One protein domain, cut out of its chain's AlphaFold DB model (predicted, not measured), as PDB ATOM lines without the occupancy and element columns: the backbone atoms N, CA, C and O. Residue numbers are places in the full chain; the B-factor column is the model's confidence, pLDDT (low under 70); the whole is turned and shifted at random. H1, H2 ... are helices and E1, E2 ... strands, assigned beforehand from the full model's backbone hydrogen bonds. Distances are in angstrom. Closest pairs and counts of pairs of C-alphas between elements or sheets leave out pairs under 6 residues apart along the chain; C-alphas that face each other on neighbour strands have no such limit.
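This is residues 121 to 216 of the 232 residues of an uncharacterized protein of Methanosarcina sp. 2.H.T.1A.8 (UniProt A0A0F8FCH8). A small sheet of three parallel strands stands between two helices of equal residue count, H4 covering one face along E1 and H5 covering the other face along E3. H3 lies farther from the sheet on the side of H4, while the short helices H1 and H2 lie away from the sheet, with H2 beyond the end where the strands begin. The printed part has 96 residues with five named helices and three named strands, in the order H1 H2 E1 H3 E2 H4 E3 H5, and the sheet's order is E1 E3 E2. The class is mixed, helices and strands, and the layers are three: H5, the sheet and H4. The whole is compact, with a radius of gyration of the C-alphas of 13.9 A and spans of 41 by 28 by 25 A.

In the sheet, E3, residues 195 to 200, is the inner strand, and E1, residues 144 to 149, and E2, residues 169 to 172, are the edge strands. E1 and E3 are parallel at 21 degrees; N 147 and O 197 are 2.9 A apart and N 199 and O 147 are 2.9 A apart, both within hydrogen-bond range. E3 and E2 are parallel at 11 degrees, with N 171 and O 198 within hydrogen-bond range at 2.8 A. H4, residues 179 to 190, is on the sheet at a height of 8.8 A, over E1, and runs along the strands, at 20 degrees to E1 on the local plane; the closest C-alphas of H4 and E1 are those of Gly 180 and Ser 149, 5.2 A apart. H5, residues 205 to 216, is on the opposite face at a height of 9.6 A, over E3, and runs along the strands, at 15 degrees to E3 on the local plane; the closest C-alphas of H5 and E3 are those of Ala 211 and His 199, 6.7 A apart. H4 and H5 are apart. E2, H4, E3 form a strand-helix-strand unit, two parallel neighbour strands with a helix between them in the chain, and its crossover is left-handed. H3, residues 155 to 161, stands between E1 and E2 in the chain; E1, H3, E2 form a split unit, with E3 between its strands in the sheet, and its crossover is right-handed. H3 is not on the sheet. H3 and H4 only just touch, with 3 pairs of C-alphas within 8 A, through residues 181 to 185 of H4 alone; the closest C-alphas are those of Leu 155 and Thr 181, 5.6 A apart, and the two run the same way at a steep tilt of 45 degrees. H2, residues 129 to 136, and H4 only just touch, with 3 pairs within 8 A, through residue 190 of H4 alone; the closest C-alphas are those of Ser 129 and Ile 190, 6.5 A apart. H1, residues 123 to 127, is close to H4 but not clearly touching, with the closest C-alphas, those of Gly 123 and Ile 186, 7.7 A apart. In H1, H2, H3, H4 and H5 every O i to N i+4 pair is within hydrogen-bond range.

E3 is 17.2 A long, E1 16.5 A and E2 9.3 A. H4 is 16.9 A long and H5 16.0 A, while H2 is 10.7 A, H3 9.9 A and H1 6.4 A. H1 begins at C-alpha 123, at (5.701, 74.442, 165.832). E1 begins at C-alpha 144, at (18.562, 80.040, 150.936), and H5 ends at C-alpha 216, at (29.043, 74.140, 151.863).

The two C-alphas farthest apart are those of Leu 135 and Asn 204, 41.7 A. The printed part runs from 121 to 216 and has no cut. No link is long: those from H1 to H2, E1 to H3, H4 to E3 and E3 to H5 are tight, and the others are short. The mean pLDDT of the printed part is 72.9, and 29 residues are under 70, among them residues 121 to 142, with H1 at a mean of 41 and H2 at 43.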
ATOM      1  N   THR A 121       2.495  70.170 162.493       44.00
ATOM      2  CA  THR A 121       2.566  71.642 162.675       44.00
ATOM      3  C   THR A 121       2.224  72.307 164.033       44.00
ATOM      4  O   THR A 121       1.816  73.462 164.075       44.00
ATOM      5  N   GLU A 122       2.518  71.690 165.182       42.31
ATOM      6  CA  GLU A 122       2.481  72.370 166.506       42.31
ATOM      7  C   GLU A 122       3.592  73.443 166.689       42.31
ATOM      8  O   GLU A 122       3.631  74.169 167.685       42.31
ATOM      9  N   GLY A 123       4.524  73.566 165.734       43.41
ATOM     10  CA  GLY A 123       5.701  74.442 165.832       43.41
ATOM     11  C   GLY A 123       5.403  75.947 165.844       43.41
ATOM     12  O   GLY A 123       6.198  76.710 166.403       43.41
ATOM     13  N   ASP A 124       4.261  76.373 165.292       40.25
ATOM     14  CA  ASP A 124       3.916  77.794 165.130       40.25
ATOM     15  C   ASP A 124       3.380  78.432 166.434       40.25
ATOM     16  O   ASP A 124       3.592  79.622 166.688       40.25
ATOM     17  N   LEU A 125       2.773  77.633 167.322       37.66
ATOM     18  CA  LEU A 125       2.258  78.082 168.626       37.66
ATOM     19  C   LEU A 125       3.365  78.286 169.674       37.66
ATOM     20  O   LEU A 125       3.236  79.152 170.538       37.66
ATOM     21  N   ILE A 126       4.460  77.524 169.588       42.66
ATOM     22  CA  ILE A 126       5.557  77.580 170.570       42.66
ATOM     23  C   ILE A 126       6.580  78.672 170.215       42.66
ATOM     24  O   ILE A 126       7.084  79.349 171.112       42.66
ATOM     25  N   HIS A 127       6.864  78.895 168.925       42.19
ATOM     26  CA  HIS A 127       7.919  79.827 168.496       42.19
ATOM     27  C   HIS A 127       7.456  81.261 168.227       42.19
ATOM     28  O   HIS A 127       8.297  82.135 168.017       42.19
ATOM     29  N   ASN A 128       6.149  81.553 168.282       39.97
ATOM     30  CA  ASN A 128       5.629  82.912 168.068       39.97
ATOM     31  C   ASN A 128       6.088  83.516 166.715       39.97
ATOM     32  O   ASN A 128       6.211  84.735 166.568       39.97
ATOM     33  N   SER A 129       6.356  82.665 165.718       43.75
ATOM     34  CA  SER A 129       6.891  83.018 164.394       43.75
ATOM     35  C   SER A 129       5.955  83.969 163.641       43.75
ATOM     36  O   SER A 129       6.394  84.878 162.933       43.75
ATOM     37  N   SER A 130       4.648  83.832 163.883       43.81
ATOM     38  CA  SER A 130       3.602  84.751 163.427       43.81
ATOM     39  C   SER A 130       3.834  86.192 163.894       43.81
ATOM     40  O   SER A 130       3.636  87.128 163.118       43.81
ATOM     41  N   ARG A 131       4.338  86.387 165.119       39.03
ATOM     42  CA  ARG A 131       4.652  87.706 165.674       39.03
ATOM     43  C   ARG A 131       5.897  88.310 165.028       39.03
ATOM     44  O   ARG A 131       5.890  89.506 164.783       39.03
ATOM     45  N   LEU A 132       6.913  87.515 164.677       42.00
ATOM     46  CA  LEU A 132       8.096  87.989 163.934       42.00
ATOM     47  C   LEU A 132       7.753  88.403 162.490       42.00
ATOM     48  O   LEU A 132       8.195  89.468 162.055       42.00
ATOM     49  N   ARG A 133       6.911  87.630 161.780       48.44
ATOM     50  CA  ARG A 133       6.404  87.986 160.435       48.44
ATOM     51  C   ARG A 133       5.637  89.310 160.461       48.44
ATOM     52  O   ARG A 133       5.874  90.183 159.627       48.44
ATOM     53  N   GLN A 134       4.766  89.483 161.455       42.78
ATOM     54  CA  GLN A 134       3.915  90.666 161.590       42.78
ATOM     55  C   GLN A 134       4.680  91.912 162.084       42.78
ATOM     56  O   GLN A 134       4.265  93.027 161.781       42.78
ATOM     57  N   LEU A 135       5.803  91.743 162.803       40.03
ATOM     58  CA  LEU A 135       6.625  92.857 163.300       40.03
ATOM     59  C   LEU A 135       7.711  93.320 162.317       40.03
ATOM     60  O   LEU A 135       8.077  94.494 162.350       40.03
ATOM     61  N   HIS A 136       8.254  92.424 161.482       44.16
ATOM     62  CA  HIS A 136       9.445  92.725 160.675       44.16
ATOM     63  C   HIS A 136       9.277  92.571 159.157       44.16
ATOM     64  O   HIS A 136      10.179  92.982 158.431       44.16
ATOM     65  N   GLY A 137       8.161  92.024 158.649       45.88
ATOM     66  CA  GLY A 137       7.895  91.958 157.201       45.88
ATOM     67  C   GLY A 137       8.949  91.191 156.390       45.88
ATOM     68  O   GLY A 137       9.104  91.426 155.194       45.88
ATOM     69  N   VAL A 138       9.712  90.305 157.038       53.19
ATOM     70  CA  VAL A 138      10.817  89.576 156.409       53.19
ATOM     71  C   VAL A 138      10.259  88.280 155.835       53.19
ATOM     72  O   VAL A 138       9.913  87.372 156.581       53.19
ATOM     73  N   SER A 139      10.156  88.201 154.511       57.91
ATOM     74  CA  SER A 139       9.693  86.998 153.804       57.91
ATOM     75  C   SER A 139      10.750  85.894 153.733       57.91
ATOM     76  O   SER A 139      10.424  84.770 153.376       57.91
ATOM     77  N   GLY A 140      12.014  86.208 154.029       60.50
ATOM     78  CA  GLY A 140      13.149  85.327 153.743       60.50
ATOM     79  C   GLY A 140      13.727  85.496 152.333       60.50
ATOM     80  O   GLY A 140      14.645  84.766 151.982       60.50
ATOM     81  N   ALA A 141      13.257  86.473 151.545       64.69
ATOM     82  CA  ALA A 141      13.776  86.750 150.202       64.69
ATOM     83  C   ALA A 141      15.306  86.932 150.179       64.69
ATOM     84  O   ALA A 141      15.863  87.746 150.921       64.69
ATOM     85  N   GLY A 142      15.981  86.172 149.310       67.38
ATOM     86  CA  GLY A 142      17.444  86.149 149.185       67.38
ATOM     87  C   GLY A 142      18.161  85.317 150.256       67.38
ATOM     88  O   GLY A 142      19.393  85.289 150.287       67.38
ATOM     89  N   ILE A 143      17.415  84.645 151.137       72.94
ATOM     90  CA  ILE A 143      17.931  83.616 152.039       72.94
ATOM     91  C   ILE A 143      17.645  82.265 151.400       72.94
ATOM     92  O   ILE A 143      16.548  82.003 150.921       72.94
ATOM     93  N   LYS A 144      18.653  81.408 151.416       76.44
ATOM     94  CA  LYS A 144      18.562  80.040 150.936       76.44
ATOM     95  C   LYS A 144      18.665  79.122 152.147       76.44
ATOM     96  O   LYS A 144      19.570  79.311 152.963       76.44
ATOM     97  N   ILE A 145      17.718  78.205 152.300       77.81
ATOM     98  CA  ILE A 145      17.603  77.315 153.456       77.81
ATOM     99  C   ILE A 145      17.734  75.877 152.975       77.81
ATOM    100  O   ILE A 145      17.079  75.466 152.023       77.81
ATOM    101  N   TRP A 146      18.585  75.127 153.667       78.44
ATOM    102  CA  TRP A 146      18.912  73.748 153.340       78.44
ATOM    103  C   TRP A 146      18.418  72.814 154.426       78.44
ATOM    104  O   TRP A 146      18.616  73.086 155.610       78.44
ATOM    105  N   ILE A 147      17.840  71.695 154.015       82.81
ATOM    106  CA  ILE A 147      17.385  70.634 154.903       82.81
ATOM    107  C   ILE A 147      18.106  69.347 154.516       82.81
ATOM    108  O   ILE A 147      18.108  68.963 153.349       82.81
ATOM    109  N   ILE A 148      18.708  68.694 155.512       82.44
ATOM    110  CA  ILE A 148      19.228  67.333 155.385       82.44
ATOM    111  C   ILE A 148      18.361  66.431 156.256       82.44
ATOM    112  O   ILE A 148      18.317  66.641 157.468       82.44
ATOM    113  N   SER A 149      17.652  65.475 155.658       86.00
ATOM    114  CA  SER A 149      16.759  64.556 156.386       86.00
ATOM    115  C   SER A 149      16.615  63.210 155.666       86.00
ATOM    116  O   SER A 149      17.416  62.914 154.790       86.00
ATOM    117  N   ASP A 150      15.646  62.368 156.026       79.00
ATOM    118  CA  ASP A 150      15.458  61.051 155.397       79.00
ATOM    119  C   ASP A 150      15.020  61.133 153.925       79.00
ATOM    120  O   ASP A 150      15.647  60.533 153.056       79.00
ATOM    121  N   GLY A 151      13.996  61.917 153.609       84.62
ATOM    122  CA  GLY A 151      13.477  62.011 152.256       84.62
ATOM    123  C   GLY A 151      12.380  63.049 152.067       84.62
ATOM    124  O   GLY A 151      11.955  63.733 153.001       84.62
ATOM    125  N   VAL A 152      11.954  63.171 150.812       89.62
ATOM    126  CA  VAL A 152      10.928  64.115 150.345       89.62
ATOM    127  C   VAL A 152       9.902  63.443 149.425       89.62
ATOM    128  O   VAL A 152       9.511  63.991 148.392       89.62
ATOM    129  N   ASP A 153       9.473  62.230 149.761       89.12
ATOM    130  CA  ASP A 153       8.636  61.400 148.884       89.12
ATOM    131  C   ASP A 153       7.260  62.036 148.600       89.12
ATOM    132  O   ASP A 153       6.711  61.905 147.502       89.12
ATOM    133  N   SER A 154       6.743  62.814 149.550       88.00
ATOM    134  CA  SER A 154       5.481  63.555 149.477       88.00
ATOM    135  C   SER A 154       5.615  64.983 148.933       88.00
ATOM    136  O   SER A 154       4.613  65.697 148.873       88.00
ATOM    137  N   LEU A 155       6.795  65.415 148.465       88.94
ATOM    138  CA  LEU A 155       6.999  66.774 147.933       88.94
ATOM    139  C   LEU A 155       6.021  67.115 146.804       88.94
ATOM    140  O   LEU A 155       5.468  68.210 146.767       88.94
ATOM    141  N   GLY A 156       5.762  66.171 145.896       88.12
ATOM    142  CA  GLY A 156       4.813  66.388 144.801       88.12
ATOM    143  C   GLY A 156       3.383  66.644 145.287       88.12
ATOM    144  O   GLY A 156       2.669  67.446 144.687       88.12
ATOM    145  N   ALA A 157       2.973  66.001 146.385       85.19
ATOM    146  CA  ALA A 157       1.665  66.222 146.993       85.19
ATOM    147  C   ALA A 157       1.600  67.587 147.691       85.19
ATOM    148  O   ALA A 157       0.635  68.313 147.465       85.19
ATOM    149  N   ALA A 158       2.645  67.960 148.436       82.94
ATOM    150  CA  ALA A 158       2.759  69.256 149.108       82.94
ATOM    151  C   ALA A 158       2.783  70.437 148.118       82.94
ATOM    152  O   ALA A 158       2.168  71.478 148.345       82.94
ATOM    153  N   VAL A 159       3.429  70.272 146.959       87.88
ATOM    154  CA  VAL A 159       3.384  71.275 145.879       87.88
ATOM    155  C   VAL A 159       1.994  71.346 145.238       87.88
ATOM    156  O   VAL A 159       1.522  72.429 144.895       87.88
ATOM    157  N   ALA A 160       1.309  70.211 145.082       83.38
ATOM    158  CA  ALA A 160      -0.031  70.171 144.495       83.38
ATOM    159  C   ALA A 160      -1.117  70.752 145.417       83.38
ATOM    160  O   ALA A 160      -2.086  71.328 144.916       83.38
ATOM    161  N   SER A 161      -0.974  70.610 146.738       81.62
ATOM    162  CA  SER A 161      -1.852  71.234 147.738       81.62
ATOM    163  C   SER A 161      -1.551  72.721 147.950       81.62
ATOM    164  O   SER A 161      -2.433  73.452 148.402       81.62
ATOM    165  N   GLY A 162      -0.358  73.180 147.562       80.75
ATOM    166  CA  GLY A 162       0.103  74.555 147.746       80.75
ATOM    167  C   GLY A 162       0.784  74.807 149.094       80.75
ATOM    168  O   GLY A 162       1.017  75.965 149.429       80.75
ATOM    169  N   ASP A 163       1.106  73.747 149.838       76.88
ATOM    170  CA  ASP A 163       1.854  73.817 151.101       76.88
ATOM    171  C   ASP A 163       3.352  74.066 150.858       76.88
ATOM    172  O   ASP A 163       4.051  74.620 151.705       76.88
ATOM    173  N   LEU A 164       3.847  73.704 149.668       84.88
ATOM    174  CA  LEU A 164       5.198  74.008 149.211       84.88
ATOM    175  C   LEU A 164       5.214  74.675 147.835       84.88
ATOM    176  O   LEU A 164       4.363  74.395 146.986       84.88
ATOM    177  N   PRO A 165       6.207  75.538 147.569       85.56
ATOM    178  CA  PRO A 165       6.356  76.146 146.266       85.56
ATOM    179  C   PRO A 165       7.003  75.143 145.287       85.56
ATOM    180  O   PRO A 165       7.726  74.233 145.696       85.56
ATOM    181  N   PRO A 166       6.767  75.274 143.972       87.44
ATOM    182  CA  PRO A 166       7.292  74.333 142.978       87.44
ATOM    183  C   PRO A 166       8.810  74.442 142.755       87.44
ATOM    184  O   PRO A 166       9.374  73.628 142.027       87.44
ATOM    185  N   ASP A 167       9.470  75.445 143.332       87.19
ATOM    186  CA  ASP A 167      10.894  75.753 143.175       87.19
ATOM    187  C   ASP A 167      11.779  75.180 144.299       87.19
ATOM    188  O   ASP A 167      12.912  75.620 144.483       87.19
ATOM    189  N   VAL A 168      11.308  74.155 145.018       89.00
ATOM    190  CA  VAL A 168      12.148  73.389 145.953       89.00
ATOM    191  C   VAL A 168      13.241  72.634 145.186       89.00
ATOM    192  O   VAL A 168      12.975  71.816 144.304       89.00
ATOM    193  N   HIS A 169      14.494  72.863 145.566       90.25
ATOM    194  CA  HIS A 169      15.661  72.245 144.947       90.25
ATOM    195  C   HIS A 169      16.076  70.961 145.678       90.25
ATOM    196  O   HIS A 169      16.706  71.002 146.734       90.25
ATOM    197  N   VAL A 170      15.772  69.806 145.095       90.69
ATOM    198  CA  VAL A 170      16.161  68.495 145.639       90.69
ATOM    199  C   VAL A 170      17.485  68.043 145.021       90.69
ATOM    200  O   VAL A 170      17.544  67.751 143.829       90.69
ATOM    201  N   LEU A 171      18.545  67.977 145.829       88.56
ATOM    202  CA  LEU A 171      19.866  67.483 145.423       88.56
ATOM    203  C   LEU A 171      19.945  65.953 145.461       88.56
ATOM    204  O   LEU A 171      20.475  65.334 144.542       88.56
ATOM    205  N   SER A 172      19.384  65.337 146.503       87.81
ATOM    206  CA  SER A 172      19.321  63.879 146.639       87.81
ATOM    207  C   SER A 172      18.085  63.456 147.435       87.81
ATOM    208  O   SER A 172      17.717  64.128 148.394       87.81
ATOM    209  N   ASN A 173      17.449  62.355 147.017       89.62
ATOM    210  CA  ASN A 173      16.341  61.685 147.713       89.62
ATOM    211  C   ASN A 173      16.408  60.155 147.500       89.62
ATOM    212  O   ASN A 173      15.539  59.550 146.877       89.62
ATOM    213  N   LYS A 174      17.515  59.530 147.906       85.88
ATOM    214  CA  LYS A 174      17.816  58.101 147.693       85.88
ATOM    215  C   LYS A 174      17.462  57.222 148.889       85.88
ATOM    216  O   LYS A 174      17.331  56.010 148.722       85.88
ATOM    217  N   ILE A 175      17.387  57.808 150.083       83.81
ATOM    218  CA  ILE A 175      17.023  57.101 151.317       83.81
ATOM    219  C   ILE A 175      15.511  56.878 151.368       83.81
ATOM    220  O   ILE A 175      15.082  55.759 151.648       83.81
ATOM    221  N   GLY A 176      14.737  57.900 150.995       76.56
ATOM    222  CA  GLY A 176      13.278  57.873 151.042       76.56
ATOM    223  C   GLY A 176      12.753  58.185 152.442       76.56
ATOM    224  O   GLY A 176      13.467  58.068 153.440       76.56
ATOM    225  N   GLY A 177      11.497  58.607 152.507       82.38
ATOM    226  CA  GLY A 177      10.875  59.184 153.693       82.38
ATOM    227  C   GLY A 177      10.212  60.527 153.403       82.38
ATOM    228  O   GLY A 177      10.215  61.017 152.276       82.38
ATOM    229  N   ASP A 178       9.632  61.113 154.446       82.19
ATOM    230  CA  ASP A 178       8.805  62.323 154.354       82.19
ATOM    231  C   ASP A 178       9.144  63.376 155.414       82.19
ATOM    232  O   ASP A 178       8.511  64.437 155.458       82.19
ATOM    233  N   GLU A 179      10.141  63.129 156.274       79.81
ATOM    234  CA  GLU A 179      10.545  64.102 157.290       79.81
ATOM    235  C   GLU A 179      11.070  65.375 156.618       79.81
ATOM    236  O   GLU A 179      10.762  66.480 157.063       79.81
ATOM    237  N   GLY A 180      11.783  65.238 155.495       83.69
ATOM    238  CA  GLY A 180      12.222  66.364 154.676       83.69
ATOM    239  C   GLY A 180      11.064  67.215 154.158       83.69
ATOM    240  O   GLY A 180      11.129  68.438 154.273       83.69
ATOM    241  N   THR A 181       9.987  66.596 153.659       83.94
ATOM    242  CA  THR A 181       8.787  67.316 153.188       83.94
ATOM    243  C   THR A 181       8.159  68.117 154.327       83.94
ATOM    244  O   THR A 181       7.967  69.324 154.201       83.94
ATOM    245  N   ALA A 182       7.940  67.483 155.481       80.69
ATOM    246  CA  ALA A 182       7.356  68.147 156.646       80.69
ATOM    247  C   ALA A 182       8.236  69.295 157.176       80.69
ATOM    248  O   ALA A 182       7.743  70.326 157.635       80.69
ATOM    249  N   MET A 183       9.561  69.136 157.130       83.94
ATOM    250  CA  MET A 183      10.487  70.196 157.522       83.94
ATOM    251  C   MET A 183      10.485  71.359 156.527       83.94
ATOM    252  O   MET A 183      10.547  72.511 156.957       83.94
ATOM    253  N   LEU A 184      10.407  71.075 155.223       83.19
ATOM    254  CA  LEU A 184      10.302  72.096 154.182       83.19
ATOM    255  C   LEU A 184       9.040  72.938 154.380       83.19
ATOM    256  O   LEU A 184       9.131  74.158 154.303       83.19
ATOM    257  N   GLU A 185       7.901  72.311 154.687       82.38
ATOM    258  CA  GLU A 185       6.625  73.002 154.933       82.38
ATOM    259  C   GLU A 185       6.746  73.987 156.103       82.38
ATOM    260  O   GLU A 185       6.437  75.166 155.961       82.38
ATOM    261  N   ILE A 186       7.322  73.549 157.231       77.56
ATOM    262  CA  ILE A 186       7.553  74.419 158.398       77.56
ATOM    263  C   ILE A 186       8.429  75.621 158.025       77.56
ATOM    264  O   ILE A 186       8.183  76.747 158.464       77.56
ATOM    265  N   VAL A 187       9.485  75.395 157.241       76.44
ATOM    266  CA  VAL A 187      10.360  76.483 156.800       76.44
ATOM    267  C   VAL A 187       9.619  77.417 155.847       76.44
ATOM    268  O   VAL A 187       9.768  78.630 155.986       76.44
ATOM    269  N   HIS A 188       8.815  76.888 154.927       80.88
ATOM    270  CA  HIS A 188       8.029  77.683 153.990       80.88
ATOM    271  C   HIS A 188       6.998  78.554 154.710       80.88
ATOM    272  O   HIS A 188       6.913  79.751 154.435       80.88
ATOM    273  N   ASP A 189       6.306  78.007 155.709       71.00
ATOM    274  CA  ASP A 189       5.383  78.760 156.555       71.00
ATOM    275  C   ASP A 189       6.097  79.950 157.206       71.00
ATOM    276  O   ASP A 189       5.598  81.082 157.212       71.00
ATOM    277  N   ILE A 190       7.289  79.720 157.764       68.00
ATOM    278  CA  ILE A 190       8.079  80.736 158.472       68.00
ATOM    279  C   ILE A 190       8.686  81.767 157.507       68.00
ATOM    280  O   ILE A 190       8.670  82.964 157.810       68.00
ATOM    281  N   ALA A 191       9.213  81.322 156.370       71.81
ATOM    282  CA  ALA A 191       9.979  82.108 155.410       71.81
ATOM    283  C   ALA A 191       9.553  81.777 153.962       71.81
ATOM    284  O   ALA A 191      10.308  81.142 153.223       71.81
ATOM    285  N   PRO A 192       8.371  82.240 153.519       79.19
ATOM    286  CA  PRO A 192       7.785  81.837 152.235       79.19
ATOM    287  C   PRO A 192       8.558  82.337 151.007       79.19
ATOM    288  O   PRO A 192       8.352  81.846 149.904       79.19
ATOM    289  N   GLY A 193       9.425  83.336 151.178       75.38
ATOM    290  CA  GLY A 193      10.307  83.856 150.135       75.38
ATOM    291  C   GLY A 193      11.728  83.294 150.176       75.38
ATOM    292  O   GLY A 193      12.568  83.787 149.425       75.38
ATOM    293  N   ALA A 194      12.033  82.350 151.070       80.25
ATOM    294  CA  ALA A 194      13.327  81.679 151.075       80.25
ATOM    295  C   ALA A 194      13.407  80.655 149.937       80.25
ATOM    296  O   ALA A 194      12.443  79.946 149.667       80.25
ATOM    297  N   GLU A 195      14.574  80.541 149.304       84.44
ATOM    298  CA  GLU A 195      14.824  79.429 148.385       84.44
ATOM    299  C   GLU A 195      15.072  78.170 149.218       84.44
ATOM    300  O   GLU A 195      15.960  78.145 150.079       84.44
ATOM    301  N   LEU A 196      14.281  77.133 148.971       86.88
ATOM    302  CA  LEU A 196      14.321  75.901 149.741       86.88
ATOM    303  C   LEU A 196      15.100  74.836 148.999       86.88
ATOM    304  O   LEU A 196      14.911  74.618 147.803       86.88
ATOM    305  N   TYR A 197      15.940  74.136 149.738       88.75
ATOM    306  CA  TYR A 197      16.740  73.070 149.190       88.75
ATOM    307  C   TYR A 197      16.774  71.863 150.129       88.75
ATOM    308  O   TYR A 197      16.771  72.005 151.355       88.75
ATOM    309  N   PHE A 198      16.864  70.673 149.545       89.50
ATOM    310  CA  PHE A 198      16.853  69.405 150.260       89.50
ATOM    311  C   PHE A 198      17.968  68.468 149.788       89.50
ATOM    312  O   PHE A 198      18.252  68.378 148.593       89.50
ATOM    313  N   HIS A 199      18.545  67.723 150.726       90.62
ATOM    314  CA  HIS A 199      19.406  66.576 150.463       90.62
ATOM    315  C   HIS A 199      19.063  65.451 151.452       90.62
ATOM    316  O   HIS A 199      18.809  65.717 152.623       90.62
ATOM    317  N   ASP A 200      19.068  64.189 151.031       84.62
ATOM    318  CA  ASP A 200      18.909  63.083 151.981       84.62
ATOM    319  C   ASP A 200      20.132  62.926 152.910       84.62
ATOM    320  O   ASP A 200      21.233  63.388 152.619       84.62
ATOM    321  N   CYS A 201      19.973  62.280 154.060       78.88
ATOM    322  CA  CYS A 201      21.049  62.122 155.035       78.88
ATOM    323  C   CYS A 201      22.109  61.086 154.632       78.88
ATOM    324  O   CYS A 201      23.098  60.919 155.350       78.88
ATOM    325  N   GLY A 202      21.909  60.368 153.526       79.69
ATOM    326  CA  GLY A 202      22.711  59.212 153.170       79.69
ATOM    327  C   GLY A 202      22.556  58.042 154.146       79.69
ATOM    328  O   GLY A 202      21.869  58.101 155.170       79.69
ATOM    329  N   LYS A 203      23.208  56.925 153.822       75.38
ATOM    330  CA  LYS A 203      23.152  55.676 154.601       75.38
ATOM    331  C   LYS A 203      24.143  55.651 155.757       75.38
ATOM    332  O   LYS A 203      24.114  54.739 156.581       75.38
ATOM    333  N   ASN A 204      25.074  56.597 155.791       68.25
ATOM    334  CA  ASN A 204      26.197  56.594 156.712       68.25
ATOM    335  C   ASN A 204      26.734  58.016 156.941       68.25
ATOM    336  O   ASN A 204      26.461  58.933 156.171       68.25
ATOM    337  N   GLY A 205      27.521  58.202 158.003       62.50
ATOM    338  CA  GLY A 205      28.083  59.507 158.370       62.50
ATOM    339  C   GLY A 205      29.023  60.141 157.331       62.50
ATOM    340  O   GLY A 205      29.294  61.332 157.411       62.50
ATOM    341  N   TYR A 206      29.518  59.380 156.356       68.75
ATOM    342  CA  TYR A 206      30.368  59.878 155.277       68.75
ATOM    343  C   TYR A 206      29.515  60.464 154.163       68.75
ATOM    344  O   TYR A 206      29.763  61.596 153.775       68.75
ATOM    345  N   GLU A 207      28.461  59.767 153.739       72.50
ATOM    346  CA  GLU A 207      27.456  60.332 152.834       72.50
ATOM    347  C   GLU A 207      26.798  61.574 153.451       72.50
ATOM    348  O   GLU A 207      26.625  62.574 152.766       72.50
ATOM    349  N   PHE A 208      26.545  61.570 154.764       72.50
ATOM    350  CA  PHE A 208      26.071  62.755 155.479       72.50
ATOM    351  C   PHE A 208      27.073  63.923 155.430       72.50
ATOM    352  O   PHE A 208      26.693  65.070 155.206       72.50
ATOM    353  N   ASN A 209      28.367  63.652 155.624       69.50
ATOM    354  CA  ASN A 209      29.400  64.684 155.504       69.50
ATOM    355  C   ASN A 209      29.580  65.147 154.051       69.50
ATOM    356  O   ASN A 209      29.815  66.329 153.832       69.50
ATOM    357  N   SER A 210      29.425  64.252 153.072       75.56
ATOM    358  CA  SER A 210      29.415  64.596 151.648       75.56
ATOM    359  C   SER A 210      28.235  65.503 151.320       75.56
ATOM    360  O   SER A 210      28.418  66.495 150.626       75.56
ATOM    361  N   ALA A 211      27.056  65.233 151.888       74.69
ATOM    362  CA  ALA A 211      25.909  66.126 151.787       74.69
ATOM    363  C   ALA A 211      26.253  67.504 152.368       74.69
ATOM    364  O   ALA A 211      26.023  68.517 151.725       74.69
ATOM    365  N   ILE A 212      26.882  67.581 153.546       73.94
ATOM    366  CA  ILE A 212      27.332  68.869 154.103       73.94
ATOM    367  C   ILE A 212      28.339  69.570 153.180       73.94
ATOM    368  O   ILE A 212      28.235  70.784 153.007       73.94
ATOM    369  N   ASP A 213      29.289  68.843 152.596       75.69
ATOM    370  CA  ASP A 213      30.318  69.403 151.714       75.69
ATOM    371  C   ASP A 213      29.707  69.926 150.396       75.69
ATOM    372  O   ASP A 213      30.003  71.056 149.997       75.69
ATOM    373  N   GLU A 214      28.785  69.179 149.774       72.69
ATOM    374  CA  GLU A 214      28.016  69.617 148.595       72.69
ATOM    375  C   GLU A 214      27.218  70.891 148.884       72.69
ATOM    376  O   GLU A 214      27.100  71.782 148.042       72.69
ATOM    377  N   LEU A 215      26.718  71.019 150.112       66.31
ATOM    378  CA  LEU A 215      25.985  72.189 150.567       66.31
ATOM    379  C   LEU A 215      26.899  73.365 150.922       66.31
ATOM    380  O   LEU A 215      26.539  74.519 150.681       66.31
ATOM    381  N   ALA A 216      28.087  73.112 151.467       63.28
ATOM    382  CA  ALA A 216      29.043  74.140 151.863       63.28
ATOM    383  C   ALA A 216      29.687  74.841 150.654       63.28
ATOM    384  O   ALA A 216      29.907  76.058 150.702       63.28
TER     385      ALA A 216